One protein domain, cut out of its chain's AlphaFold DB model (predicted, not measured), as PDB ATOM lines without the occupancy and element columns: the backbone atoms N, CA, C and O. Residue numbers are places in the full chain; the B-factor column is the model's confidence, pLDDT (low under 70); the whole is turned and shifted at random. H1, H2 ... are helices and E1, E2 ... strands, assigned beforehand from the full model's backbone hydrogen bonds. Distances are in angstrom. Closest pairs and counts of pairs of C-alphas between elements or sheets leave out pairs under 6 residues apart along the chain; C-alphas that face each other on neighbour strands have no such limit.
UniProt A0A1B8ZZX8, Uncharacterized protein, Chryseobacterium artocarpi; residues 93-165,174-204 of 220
ATOM      1  N   ILE A  93     159.878 150.247 166.932       76.00
ATOM      2  CA  ILE A  93     160.710 150.727 168.029       76.00
ATOM      3  C   ILE A  93     160.220 152.118 168.425       76.00
ATOM      4  O   ILE A  93     160.243 153.049 167.614       76.00
ATOM      5  N   LYS A  94     159.789 152.264 169.679       80.31
ATOM      6  CA  LYS A  94     159.548 153.572 170.298       80.31
ATOM      7  C   LYS A  94     160.596 153.816 171.368       80.31
ATOM      8  O   LYS A  94     160.852 152.953 172.197       80.31
ATOM      9  N   GLU A  95     161.168 155.008 171.360       81.19
ATOM     10  CA  GLU A  95     162.123 155.449 172.369       81.19
ATOM     11  C   GLU A  95     161.688 156.805 172.908       81.19
ATOM     12  O   GLU A  95     161.144 157.639 172.174       81.19
ATOM     13  N   GLY A  96     161.939 157.037 174.189       78.12
ATOM     14  CA  GLY A  96     161.637 158.313 174.810       78.12
ATOM     15  C   GLY A  96     162.546 158.614 175.984       78.12
ATOM     16  O   GLY A  96     163.109 157.726 176.620       78.12
ATOM     17  N   PHE A  97     162.679 159.907 176.252       78.31
ATOM     18  CA  PHE A  97     163.432 160.439 177.372       78.31
ATOM     19  C   PHE A  97     162.589 161.483 178.097       78.31
ATOM     20  O   PHE A  97     161.936 162.315 177.464       78.31
ATOM     21  N   SER A  98     162.640 161.459 179.422       78.75
ATOM     22  CA  SER A  98     162.061 162.476 180.287       78.75
ATOM     23  C   SER A  98     163.106 162.945 181.292       78.75
ATOM     24  O   SER A  98     163.683 162.138 182.016       78.75
ATOM     25  N   SER A  99     163.319 164.261 181.375       67.31
ATOM     26  CA  SER A  99     164.200 164.907 182.365       67.31
ATOM     27  C   SER A  99     163.560 165.052 183.749       67.31
ATOM     28  O   SER A  99     164.065 165.782 184.597       67.31
ATOM     29  N   SER A 100     162.389 164.453 183.942       62.53
ATOM     30  CA  SER A 100     161.719 164.355 185.228       62.53
ATOM     31  C   SER A 100     160.864 163.100 185.206       62.53
ATOM     32  O   SER A 100     159.810 163.059 184.561       62.53
ATOM     33  N   ALA A 101     161.323 162.062 185.887       56.84
ATOM     34  CA  ALA A 101     160.571 160.833 186.041       56.84
ATOM     35  C   ALA A 101     159.900 160.874 187.408       56.84
ATOM     36  O   ALA A 101     160.373 160.299 188.380       56.84
ATOM     37  N   PHE A 102     158.820 161.642 187.526       50.59
ATOM     38  CA  PHE A 102     158.140 161.734 188.808       50.59
ATOM     39  C   PHE A 102     157.278 160.482 189.001       50.59
ATOM     40  O   PHE A 102     156.113 160.435 188.607       50.59
ATOM     41  N   ALA A 103     157.848 159.450 189.620       54.41
ATOM     42  CA  ALA A 103     157.072 158.375 190.212       54.41
ATOM     43  C   ALA A 103     156.415 158.935 191.487       54.41
ATOM     44  O   ALA A 103     156.917 158.752 192.591       54.41
ATOM     45  N   GLN A 104     155.303 159.674 191.328       49.56
ATOM     46  CA  GLN A 104     154.586 160.369 192.424       49.56
ATOM     47  C   GLN A 104     154.246 159.460 193.609       49.56
ATOM     48  O   GLN A 104     153.972 159.937 194.704       49.56
ATOM     49  N   GLU A 105     154.284 158.155 193.385       50.44
ATOM     50  CA  GLU A 105     153.838 157.136 194.313       50.44
ATOM     51  C   GLU A 105     154.980 156.481 195.107       50.44
ATOM     52  O   GLU A 105     154.683 155.724 196.020       50.44
ATOM     53  N   THR A 106     156.263 156.741 194.807       54.16
ATOM     54  CA  THR A 106     157.366 155.869 195.279       54.16
ATOM     55  C   THR A 106     158.380 156.523 196.209       54.16
ATOM     56  O   THR A 106     159.332 155.871 196.615       54.16
ATOM     57  N   GLN A 107     158.226 157.805 196.549       61.22
ATOM     58  CA  GLN A 107     159.199 158.579 197.350       61.22
ATOM     59  C   GLN A 107     160.637 158.633 196.773       61.22
ATOM     60  O   GLN A 107     161.531 159.235 197.377       61.22
ATOM     61  N   ILE A 108     160.890 158.050 195.599       63.03
ATOM     62  CA  ILE A 108     162.192 158.074 194.929       63.03
ATOM     63  C   ILE A 108     162.214 159.267 193.977       63.03
ATOM     64  O   ILE A 108     161.336 159.413 193.125       63.03
ATOM     65  N   VAL A 109     163.223 160.128 194.114       64.56
ATOM     66  CA  VAL A 109     163.412 161.258 193.202       64.56
ATOM     67  C   VAL A 109     164.241 160.761 192.026       64.56
ATOM     68  O   VAL A 109     165.467 160.727 192.076       64.56
ATOM     69  N   LEU A 110     163.561 160.343 190.962       70.19
ATOM     70  CA  LEU A 110     164.218 159.911 189.732       70.19
ATOM     71  C   LEU A 110     164.460 161.147 188.851       70.19
ATOM     72  O   LEU A 110     163.526 161.815 188.395       70.19
ATOM     73  N   GLN A 111     165.736 161.476 188.654       74.25
ATOM     74  CA  GLN A 111     166.207 162.636 187.899       74.25
ATOM     75  C   GLN A 111     165.853 162.531 186.422       74.25
ATOM     76  O   GLN A 111     165.478 163.521 185.800       74.25
ATOM     77  N   SER A 112     165.971 161.337 185.855       78.44
ATOM     78  CA  SER A 112     165.670 161.112 184.453       78.44
ATOM     79  C   SER A 112     165.093 159.722 184.219       78.44
ATOM     80  O   SER A 112     165.240 158.814 185.040       78.44
ATOM     81  N   GLN A 113     164.385 159.580 183.105       85.56
ATOM     82  CA  GLN A 113     163.895 158.307 182.599       85.56
ATOM     83  C   GLN A 113     164.213 158.211 181.118       85.56
ATOM     84  O   GLN A 113     163.931 159.130 180.350       85.56
ATOM     85  N   TYR A 114     164.737 157.064 180.721       84.06
ATOM     86  CA  TYR A 114     164.824 156.623 179.342       84.06
ATOM     87  C   TYR A 114     163.992 155.351 179.192       84.06
ATOM     88  O   TYR A 114     163.979 154.516 180.092       84.06
ATOM     89  N   PHE A 115     163.302 155.176 178.072       84.88
ATOM     90  CA  PHE A 115     162.652 153.907 177.764       84.88
ATOM     91  C   PHE A 115     162.828 153.539 176.299       84.88
ATOM     92  O   PHE A 115     162.939 154.409 175.429       84.88
ATOM     93  N   LYS A 116     162.793 152.233 176.050       82.19
ATOM     94  CA  LYS A 116     162.743 151.641 174.720       82.19
ATOM     95  C   LYS A 116     161.709 150.523 174.707       82.19
ATOM     96  O   LYS A 116     161.770 149.608 175.525       82.19
ATOM     97  N   SER A 117     160.783 150.626 173.766       81.56
ATOM     98  CA  SER A 117     159.655 149.722 173.577       81.56
ATOM     99  C   SER A 117     159.755 149.041 172.221       81.56
ATOM    100  O   SER A 117     159.993 149.698 171.204       81.56
ATOM    101  N   TYR A 118     159.529 147.733 172.214       79.94
ATOM    102  CA  TYR A 118     159.430 146.882 171.037       79.94
ATOM    103  C   TYR A 118     157.983 146.420 170.927       79.94
ATOM    104  O   TYR A 118     157.528 145.636 171.757       79.94
ATOM    105  N   ILE A 119     157.263 146.930 169.933       78.06
ATOM    106  CA  ILE A 119     155.821 146.698 169.773       78.06
ATOM    107  C   ILE A 119     155.595 145.880 168.505       78.06
ATOM    108  O   ILE A 119     156.147 146.239 167.461       78.06
ATOM    109  N   ASP A 120     154.801 144.809 168.563       74.62
ATOM    110  CA  ASP A 120     154.428 144.059 167.360       74.62
ATOM    111  C   ASP A 120     153.649 144.995 166.412       74.62
ATOM    112  O   ASP A 120     152.627 145.569 166.796       74.62
ATOM    113  N   PRO A 121     154.104 145.192 165.158       70.56
ATOM    114  CA  PRO A 121     153.402 146.040 164.195       70.56
ATOM    115  C   PRO A 121     151.979 145.564 163.867       70.56
ATOM    116  O   PRO A 121     151.205 146.335 163.293       70.56
ATOM    117  N   LYS A 122     151.643 144.302 164.153       77.06
ATOM    118  CA  LYS A 122     150.332 143.698 163.891       77.06
ATOM    119  C   LYS A 122     149.404 143.752 165.097       77.06
ATOM    120  O   LYS A 122     148.192 143.746 164.897       77.06
ATOM    121  N   ASP A 123     149.959 143.816 166.303       70.31
ATOM    122  CA  ASP A 123     149.193 143.797 167.540       70.31
ATOM    123  C   ASP A 123     149.908 144.560 168.662       70.31
ATOM    124  O   ASP A 123     150.912 144.120 169.208       70.31
ATOM    125  N   ASN A 124     149.346 145.698 169.066       66.12
ATOM    126  CA  ASN A 124     149.936 146.508 170.132       66.12
ATOM    127  C   ASN A 124     149.815 145.865 171.527       66.12
ATOM    128  O   ASN A 124     150.339 146.432 172.479       66.12
ATOM    129  N   ILE A 125     149.105 144.737 171.664       68.94
ATOM    130  CA  ILE A 125     149.055 143.953 172.906       68.94
ATOM    131  C   ILE A 125     150.417 143.299 173.170       68.94
ATOM    132  O   ILE A 125     150.829 143.209 174.321       68.94
ATOM    133  N   HIS A 126     151.145 142.906 172.122       67.44
ATOM    134  CA  HIS A 126     152.488 142.355 172.251       67.44
ATOM    135  C   HIS A 126     153.515 143.487 172.315       67.44
ATOM    136  O   HIS A 126     153.901 144.074 171.299       67.44
ATOM    137  N   GLU A 127     153.976 143.787 173.526       76.00
ATOM    138  CA  GLU A 127     154.957 144.838 173.782       76.00
ATOM    139  C   GLU A 127     156.002 144.362 174.789       76.00
ATOM    140  O   GLU A 127     155.667 143.819 175.838       76.00
ATOM    141  N   GLY A 128     157.277 144.602 174.489       79.00
ATOM    142  CA  GLY A 128     158.370 144.524 175.454       79.00
ATOM    143  C   GLY A 128     158.965 145.908 175.668       79.00
ATOM    144  O   GLY A 128     159.496 146.495 174.728       79.00
ATOM    145  N   THR A 129     158.918 146.421 176.891       81.62
ATOM    146  CA  THR A 129     159.420 147.750 177.242       81.62
ATOM    147  C   THR A 129     160.410 147.665 178.378       81.62
ATOM    148  O   THR A 129     160.092 147.201 179.471       81.62
ATOM    149  N   VAL A 130     161.613 148.175 178.130       84.38
ATOM    150  CA  VAL A 130     162.606 148.386 179.180       84.38
ATOM    151  C   VAL A 130     162.662 149.870 179.493       84.38
ATOM    152  O   VAL A 130     162.723 150.719 178.599       84.38
ATOM    153  N   THR A 131     162.651 150.179 180.781       86.31
ATOM    154  CA  THR A 131     162.749 151.538 181.293       86.31
ATOM    155  C   THR A 131     163.959 151.650 182.207       86.31
ATOM    156  O   THR A 131     164.160 150.820 183.084       86.31
ATOM    157  N   ILE A 132     164.768 152.683 182.006       87.12
ATOM    158  CA  ILE A 132     165.904 153.030 182.853       87.12
ATOM    159  C   ILE A 132     165.567 154.332 183.560       87.12
ATOM    160  O   ILE A 132     165.288 155.342 182.916       87.12
ATOM    161  N   TYR A 133     165.629 154.308 184.879       87.12
ATOM    162  CA  TYR A 133     165.475 155.459 185.741       87.12
ATOM    163  C   TYR A 133     166.817 155.813 186.378       87.12
ATOM    164  O   TYR A 133     167.559 154.933 186.808       87.12
ATOM    165  N   GLU A 134     167.127 157.097 186.464       85.75
ATOM    166  CA  GLU A 134     168.350 157.603 187.090       85.75
ATOM    167  C   GLU A 134     168.015 158.270 188.424       85.75
ATOM    168  O   GLU A 134     167.208 159.197 188.462       85.75
ATOM    169  N   ALA A 135     168.630 157.822 189.515       84.00
ATOM    170  CA  ALA A 135     168.567 158.501 190.809       84.00
ATOM    171  C   ALA A 135     169.687 159.543 190.946       84.00
ATOM    172  O   ALA A 135     170.623 159.581 190.146       84.00
ATOM    173  N   SER A 136     169.629 160.368 191.995       83.06
ATOM    174  CA  SER A 136     170.670 161.378 192.234       83.06
ATOM    175  C   SER A 136     172.035 160.782 192.582       83.06
ATOM    176  O   SER A 136     173.069 161.387 192.301       83.06
ATOM    177  N   SER A 137     172.044 159.590 193.177       85.75
ATOM    178  CA  SER A 137     173.247 158.854 193.553       85.75
ATOM    179  C   SER A 137     172.965 157.352 193.630       85.75
ATOM    180  O   SER A 137     171.815 156.928 193.739       85.75
ATOM    181  N   ALA A 138     174.026 156.541 193.607       86.38
ATOM    182  CA  ALA A 138     173.911 155.106 193.859       86.38
ATOM    183  C   ALA A 138     173.385 154.828 195.276       86.38
ATOM    184  O   ALA A 138     172.522 153.970 195.455       86.38
ATOM    185  N   GLN A 139     173.839 155.606 196.266       86.06
ATOM    186  CA  GLN A 139     173.395 155.469 197.652       86.06
ATOM    187  C   GLN A 139     171.890 155.724 197.805       86.06
ATOM    188  O   GLN A 139     171.230 154.982 198.521       86.06
ATOM    189  N   GLU A 140     171.311 156.686 197.075       84.94
ATOM    190  CA  GLU A 140     169.859 156.913 197.116       84.94
ATOM    191  C   GLU A 140     169.065 155.669 196.679       84.94
ATOM    192  O   GLU A 140     168.053 155.344 197.298       84.94
ATOM    193  N   LEU A 141     169.518 154.950 195.643       85.19
ATOM    194  CA  LEU A 141     168.872 153.696 195.239       85.19
ATOM    195  C   LEU A 141     169.062 152.583 196.264       85.19
ATOM    196  O   LEU A 141     168.149 151.782 196.447       85.19
ATOM    197  N   VAL A 142     170.230 152.512 196.909       86.38
ATOM    198  CA  VAL A 142     170.486 151.552 197.992       86.38
ATOM    199  C   VAL A 142     169.515 151.802 199.145       86.38
ATOM    200  O   VAL A 142     168.849 150.871 199.591       86.38
ATOM    201  N   ASP A 143     169.393 153.055 199.577       86.50
ATOM    202  CA  ASP A 143     168.562 153.452 200.715       86.50
ATOM    203  C   ASP A 143     167.064 153.273 200.436       86.50
ATOM    204  O   ASP A 143     166.287 153.006 201.351       86.50
ATOM    205  N   LYS A 144     166.646 153.406 199.171       86.38
ATOM    206  CA  LYS A 144     165.239 153.319 198.750       86.38
ATOM    207  C   LYS A 144     164.898 152.029 198.007       86.38
ATOM    208  O   LYS A 144     163.884 151.980 197.309       86.38
ATOM    209  N   ILE A 145     165.714 150.984 198.142       85.88
ATOM    210  CA  ILE A 145     165.546 149.788 197.315       85.88
ATOM    211  C   ILE A 145     164.194 149.099 197.527       85.88
ATOM    212  O   ILE A 145     163.572 148.668 196.560       85.88
ATOM    213  N   ASP A 146     163.685 149.081 198.758       87.06
ATOM    214  CA  ASP A 146     162.381 148.488 199.065       87.06
ATOM    215  C   ASP A 146     161.237 149.246 198.367       87.06
ATOM    216  O   ASP A 146     160.327 148.629 197.814       87.06
ATOM    217  N   ALA A 147     161.332 150.577 198.274       85.31
ATOM    218  CA  ALA A 147     160.372 151.395 197.532       85.31
ATOM    219  C   ALA A 147     160.463 151.165 196.010       85.31
ATOM    220  O   ALA A 147     159.447 151.195 195.314       85.31
ATOM    221  N   CYS A 148     161.662 150.891 195.476       85.06
ATOM    222  CA  CYS A 148     161.847 150.511 194.069       85.06
ATOM    223  C   CYS A 148     161.177 149.162 193.757       85.06
ATOM    224  O   CYS A 148     160.597 148.970 192.682       85.06
ATOM    225  N   ILE A 149     161.255 148.219 194.699       86.00
ATOM    226  CA  ILE A 149     160.622 146.904 194.593       86.00
ATOM    227  C   ILE A 149     159.097 147.054 194.637       86.00
ATOM    228  O   ILE A 149     158.416 146.563 193.736       86.00
ATOM    229  N   GLU A 150     158.561 147.788 195.616       85.44
ATOM    230  CA  GLU A 150     157.120 148.056 195.737       85.44
ATOM    231  C   GLU A 150     156.569 148.750 194.482       85.44
ATOM    232  O   GLU A 150     155.532 148.361 193.937       85.44
ATOM    233  N   PHE A 151     157.301 149.736 193.958       83.75
ATOM    234  CA  PHE A 151     156.973 150.381 192.692       83.75
ATOM    235  C   PHE A 151     156.855 149.380 191.545       83.75
ATOM    236  O   PHE A 151     155.893 149.430 190.777       83.75
ATOM    237  N   SER A 152     157.825 148.470 191.434       84.75
ATOM    238  CA  SER A 152     157.855 147.475 190.364       84.75
ATOM    239  C   SER A 152     156.669 146.531 190.433       84.75
ATOM    240  O   SER A 152     156.029 146.280 189.413       84.75
ATOM    241  N   GLN A 153     156.334 146.080 191.641       83.56
ATOM    242  CA  GLN A 153     155.158 145.256 191.897       83.56
ATOM    243  C   GLN A 153     153.878 145.990 191.488       83.56
ATOM    244  O   GLN A 153     153.077 145.466 190.718       83.56
ATOM    245  N   LYS A 154     153.707 147.242 191.932       82.75
ATOM    246  CA  LYS A 154     152.512 148.044 191.634       82.75
ATOM    247  C   LYS A 154     152.347 148.337 190.142       82.75
ATOM    248  O   LYS A 154     151.223 148.434 189.654       82.75
ATOM    249  N   LYS A 155     153.453 148.517 189.415       78.81
ATOM    250  CA  LYS A 155     153.442 148.748 187.964       78.81
ATOM    251  C   LYS A 155     153.338 147.468 187.137       78.81
ATOM    252  O   LYS A 155     153.227 147.578 185.920       78.81
ATOM    253  N   GLY A 156     153.355 146.290 187.760       77.12
ATOM    254  CA  GLY A 156     153.341 145.019 187.036       77.12
ATOM    255  C   GLY A 156     154.597 144.826 186.182       77.12
ATOM    256  O   GLY A 156     154.531 144.287 185.077       77.12
ATOM    257  N   TYR A 157     155.743 145.326 186.649       80.94
ATOM    258  CA  TYR A 157     157.025 145.001 186.029       80.94
ATOM    259  C   TYR A 157     157.385 143.556 186.342       80.94
ATOM    260  O   TYR A 157     157.077 143.047 187.412       80.94
ATOM    261  N   GLN A 158     158.033 142.884 185.398       78.81
ATOM    262  CA  GLN A 158     158.383 141.475 185.556       78.81
ATOM    263  C   GLN A 158     159.762 141.294 186.177       78.81
ATOM    264  O   GLN A 158     160.046 140.305 186.843       78.81
ATOM    265  N   THR A 159     160.675 142.229 185.946       80.94
ATOM    266  CA  THR A 159     162.012 142.192 186.539       80.94
ATOM    267  C   THR A 159     162.522 143.614 186.702       80.94
ATOM    268  O   THR A 159     162.255 144.474 185.856       80.94
ATOM    269  N   ALA A 160     163.243 143.859 187.790       87.12
ATOM    270  CA  ALA A 160     163.963 145.095 188.017       87.12
ATOM    271  C   ALA A 160     165.392 144.832 188.501       87.12
ATOM    272  O   ALA A 160     165.644 143.924 189.299       87.12
ATOM    273  N   LEU A 161     166.314 145.666 188.032       88.44
ATOM    274  CA  LEU A 161     167.729 145.652 188.371       88.44
ATOM    275  C   LEU A 161     168.162 146.999 188.954       88.44
ATOM    276  O   LEU A 161     167.578 148.039 188.641       88.44
ATOM    277  N   ARG A 162     169.257 146.994 189.712       88.44
ATOM    278  CA  ARG A 162     170.041 148.202 190.006       88.44
ATOM    279  C   ARG A 162     171.427 148.101 189.381       88.44
ATOM    280  O   ARG A 162     172.027 147.037 189.411       88.44
ATOM    281  N   ALA A 163     171.951 149.201 188.860       87.19
ATOM    282  CA  ALA A 163     173.308 149.301 188.332       87.19
ATOM    283  C   ALA A 163     173.870 150.685 188.681       87.19
ATOM    284  O   ALA A 163     173.522 151.687 188.054       87.19
ATOM    285  N   GLY A 164     174.683 150.771 189.737       87.12
ATOM    286  CA  GLY A 164     175.125 152.059 190.279       87.12
ATOM    287  C   GLY A 164     173.935 152.943 190.678       87.12
ATOM    288  O   GLY A 164     173.155 152.581 191.554       87.12
ATOM    289  N   ARG A 165     173.787 154.102 190.022       87.19
ATOM    290  CA  ARG A 165     172.665 155.041 190.236       87.19
ATOM    291  C   ARG A 165     171.445 154.792 189.345       87.19
ATOM    292  O   ARG A 165     170.511 155.593 189.361       87.19
ATOM    293  N   THR A 174     152.187 140.091 176.942       58.66
ATOM    294  CA  THR A 174     151.773 139.100 175.957       58.66
ATOM    295  C   THR A 174     150.411 138.611 176.399       58.66
ATOM    296  O   THR A 174     150.159 138.559 177.606       58.66
ATOM    297  N   ASP A 175     149.524 138.288 175.462       52.22
ATOM    298  CA  ASP A 175     148.283 137.637 175.863       52.22
ATOM    299  C   ASP A 175     148.592 136.340 176.644       52.22
ATOM    300  O   ASP A 175     149.674 135.754 176.513       52.22
ATOM    301  N   ASP A 176     147.652 135.917 177.491       49.34
ATOM    302  CA  ASP A 176     147.779 134.781 178.421       49.34
ATOM    303  C   ASP A 176     148.118 133.428 177.744       49.34
ATOM    304  O   ASP A 176     148.229 132.406 178.420       49.34
ATOM    305  N   SER A 177     148.267 133.381 176.412       48.62
ATOM    306  CA  SER A 177     148.625 132.175 175.657       48.62
ATOM    307  C   SER A 177     150.124 132.040 175.366       48.62
ATOM    308  O   SER A 177     150.594 130.949 175.022       48.62
ATOM    309  N   GLY A 178     150.889 133.125 175.510       47.44
ATOM    310  CA  GLY A 178     152.329 133.136 175.292       47.44
ATOM    311  C   GLY A 178     153.076 132.602 176.507       47.44
ATOM    312  O   GLY A 178     153.051 133.213 177.566       47.44
ATOM    313  N   ASP A 179     153.790 131.489 176.336       51.00
ATOM    314  CA  ASP A 179     154.762 130.921 177.280       51.00
ATOM    315  C   ASP A 179     155.914 131.917 177.575       51.00
ATOM    316  O   ASP A 179     157.052 131.760 177.120       51.00
ATOM    317  N   PHE A 180     155.611 132.990 178.307       52.88
ATOM    318  CA  PHE A 180     156.551 133.915 178.932       52.88
ATOM    319  C   PHE A 180     156.760 133.478 180.370       52.88
ATOM    320  O   PHE A 180     156.377 134.156 181.320       52.88
ATOM    321  N   SER A 181     157.399 132.319 180.538       56.44
ATOM    322  CA  SER A 181     157.977 131.992 181.832       56.44
ATOM    323  C   SER A 181     158.928 133.124 182.240       56.44
ATOM    324  O   SER A 181     159.687 133.648 181.414       56.44
ATOM    325  N   ASN A 182     158.892 133.518 183.516       57.50
ATOM    326  CA  ASN A 182     159.734 134.589 184.071       57.50
ATOM    327  C   ASN A 182     161.237 134.409 183.745       57.50
ATOM    328  O   ASN A 182     161.995 135.380 183.761       57.50
ATOM    329  N   ASP A 183     161.655 133.192 183.386       60.09
ATOM    330  CA  ASP A 183     162.992 132.831 182.918       60.09
ATOM    331  C   ASP A 183     163.416 133.510 181.607       60.09
ATOM    332  O   ASP A 183     164.579 133.898 181.479       60.09
ATOM    333  N   LYS A 184     162.522 133.685 180.623       63.88
ATOM    334  CA  LYS A 184     162.882 134.352 179.351       63.88
ATOM    335  C   LYS A 184     163.134 135.849 179.564       63.88
ATOM    336  O   LYS A 184     164.096 136.390 179.024       63.88
ATOM    337  N   ASN A 185     162.341 136.483 180.428       63.81
ATOM    338  CA  ASN A 185     162.491 137.897 180.797       63.81
ATOM    339  C   ASN A 185     163.774 138.141 181.594       63.81
ATOM    340  O   ASN A 185     164.512 139.089 181.332       63.81
ATOM    341  N   ARG A 186     164.080 137.231 182.524       66.12
ATOM    342  CA  ARG A 186     165.330 137.249 183.281       66.12
ATOM    343  C   ARG A 186     166.549 137.129 182.371       66.12
ATOM    344  O   ARG A 186     167.471 137.922 182.517       66.12
ATOM    345  N   ARG A 187     166.541 136.219 181.393       69.81
ATOM    346  CA  ARG A 187     167.672 136.025 180.464       69.81
ATOM    347  C   ARG A 187     168.015 137.268 179.640       69.81
ATOM    348  O   ARG A 187     169.193 137.527 179.417       69.81
ATOM    349  N   ILE A 188     167.018 138.076 179.258       68.44
ATOM    350  CA  ILE A 188     167.263 139.389 178.626       68.44
ATOM    351  C   ILE A 188     168.123 140.256 179.550       68.44
ATOM    352  O   ILE A 188     169.084 140.884 179.118       68.44
ATOM    353  N   PHE A 189     167.818 140.283 180.842       71.62
ATOM    354  CA  PHE A 189     168.578 141.071 181.801       71.62
ATOM    355  C   PHE A 189     169.957 140.491 182.134       71.62
ATOM    356  O   PHE A 189     170.915 141.258 182.271       71.62
ATOM    357  N   GLU A 190     170.072 139.166 182.230       69.19
ATOM    358  CA  GLU A 190     171.334 138.474 182.516       69.19
ATOM    359  C   GLU A 190     172.391 138.725 181.435       69.19
ATOM    360  O   GLU A 190     173.523 139.084 181.761       69.19
ATOM    361  N   ASP A 191     172.014 138.636 180.158       68.56
ATOM    362  CA  ASP A 191     172.965 138.796 179.053       68.56
ATOM    363  C   ASP A 191     173.459 140.249 178.902       68.56
ATOM    364  O   ASP A 191     174.633 140.483 178.591       68.56
ATOM    365  N   PHE A 192     172.590 141.240 179.141       67.81
ATOM    366  CA  PHE A 192     172.908 142.647 178.856       67.81
ATOM    367  C   PHE A 192     173.363 143.451 180.058       67.81
ATOM    368  O   PHE A 192     174.326 144.204 179.951       67.81
ATOM    369  N   TYR A 193     172.676 143.323 181.186       74.19
ATOM    370  CA  TYR A 193     172.838 144.263 182.289       74.19
ATOM    371  C   TYR A 193     173.671 143.688 183.424       74.19
ATOM    372  O   TYR A 193     174.504 144.406 183.975       74.19
ATOM    373  N   LEU A 194     173.527 142.399 183.749       72.56
ATOM    374  CA  LEU A 194     174.378 141.789 184.778       72.56
ATOM    375  C   LEU A 194     175.857 141.794 184.366       72.56
ATOM    376  O   LEU A 194     176.723 142.059 185.194       72.56
ATOM    377  N   SER A 195     176.154 141.631 183.071       69.12
ATOM    378  CA  SER A 195     177.518 141.771 182.530       69.12
ATOM    379  C   SER A 195     178.109 143.184 182.678       69.12
ATOM    380  O   SER A 195     179.316 143.368 182.523       69.12
ATOM    381  N   LYS A 196     177.282 144.182 183.011       74.94
ATOM    382  CA  LYS A 196     177.673 145.569 183.306       74.94
ATOM    383  C   LYS A 196     177.744 145.867 184.804       74.94
ATOM    384  O   LYS A 196     177.829 147.031 185.175       74.94
ATOM    385  N   GLY A 197     177.690 144.843 185.659       77.69
ATOM    386  CA  GLY A 197     177.696 145.006 187.115       77.69
ATOM    387  C   GLY A 197     176.334 145.396 187.693       77.69
ATOM    388  O   GLY A 197     176.273 145.965 188.781       77.69
ATOM    389  N   ALA A 198     175.241 145.135 186.968       84.06
ATOM    390  CA  ALA A 198     173.906 145.261 187.534       84.06
ATOM    391  C   ALA A 198     173.600 144.104 188.498       84.06
ATOM    392  O   ALA A 198     174.129 143.004 188.367       84.06
ATOM    393  N   GLU A 199     172.681 144.340 189.424       86.62
ATOM    394  CA  GLU A 199     172.173 143.361 190.378       86.62
ATOM    395  C   GLU A 199     170.656 143.248 190.239       86.62
ATOM    396  O   GLU A 199     169.960 144.259 190.111       86.62
ATOM    397  N   VAL A 200     170.126 142.024 190.297       86.56
ATOM    398  CA  VAL A 200     168.676 141.792 190.319       86.56
ATOM    399  C   VAL A 200     168.123 142.191 191.681       86.56
ATOM    400  O   VAL A 200     168.585 141.705 192.710       86.56
ATOM    401  N   VAL A 201     167.115 143.062 191.688       87.38
ATOM    402  CA  VAL A 201     166.490 143.561 192.926       87.38
ATOM    403  C   VAL A 201     165.026 143.158 193.041       87.38
ATOM    404  O   VAL A 201     164.503 143.066 194.147       87.38
ATOM    405  N   TYR A 202     164.373 142.863 191.916       85.38
ATOM    406  CA  TYR A 202     163.019 142.324 191.885       85.38
ATOM    407  C   TYR A 202     162.818 141.417 190.672       85.38
ATOM    408  O   TYR A 202     163.301 141.712 189.582       85.38
ATOM    409  N   GLN A 203     162.056 140.343 190.856       83.56
ATOM    410  CA  GLN A 203     161.558 139.491 189.786       83.56
ATOM    411  C   GLN A 203     160.141 139.046 190.161       83.56
ATOM    412  O   GLN A 203     159.922 138.566 191.275       83.56
ATOM    413  N   SER A 204     159.176 139.239 189.262       73.94
ATOM    414  CA  SER A 204     157.828 138.710 189.426       73.94
ATOM    415  C   SER A 204     157.890 137.190 189.382       73.94
ATOM    416  O   SER A 204     158.499 136.615 188.481       73.94
TER     417      SER A 204
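AT A GLANCE: This is residues 93 to 165 and 174 to 204 of the 220 residues of an uncharacterized protein of Chryseobacterium artocarpi (UniProt A0A1B8ZZX8). A long antiparallel ribbon of three strands, E1, E2 and E3, runs beside a second part in which the short two-stranded sheet E4 and E5 lies between helix H2 on one side and H3 on the other. Short helix H1 sits past the end of E3 and leads into H2. The 104 printed residues run E1 E2 E3 H1 H2 E4 H3 E5, a mixed class of helices and strands. The whole is compact, radius of gyration of the C-alphas 14.2 A, yet elongated, spanning 40 by 26 by 25 A.

IN THESE COORDINATES: E1, residues 93 to 98, begins at C-alpha 93 (160.710, 150.727, 168.029) and is 17.0 A long. E2, residues 110 to 119, is 25.4 A; E3, residues 127 to 135, is 25.7 A. H1 is residues 138 to 143, H2 145 to 154 at 14.3 A, and E4 159 to 163. H3, residues 182 to 192, is 16.3 A; E5, residues 199 to 203, ends at C-alpha 203 (161.558, 139.491, 189.786).

HOW THE PARTS SIT: E1, E2 and E3 form a meander, each strand the antiparallel neighbour of the one before; N 96 and O 115 are 3.1 A apart, N 116 and O 130 3.0 A. E3 and E4 are near each other. E4 and E5 are antiparallel, with N 160 and O 202 2.8 A apart. The closest C-alphas of H2 and E5, Ile 149 and Tyr 202, are 5.8 A apart; those of H3 and E4, Arg 186 and Thr 159, 6.8 A. H2 and H3 are apart. Every O i to N i+4 pair is within hydrogen-bond range in H1 and H2, and 5 of 7 in H3.

THE WHOLE: Residues 166 to 173 are not printed; C-alphas 165 and 174 are 29.9 A apart across the cut. The link E1 to E2 is long. Low pLDDT, under 70, includes residues 99 to 109 and 174 to 188.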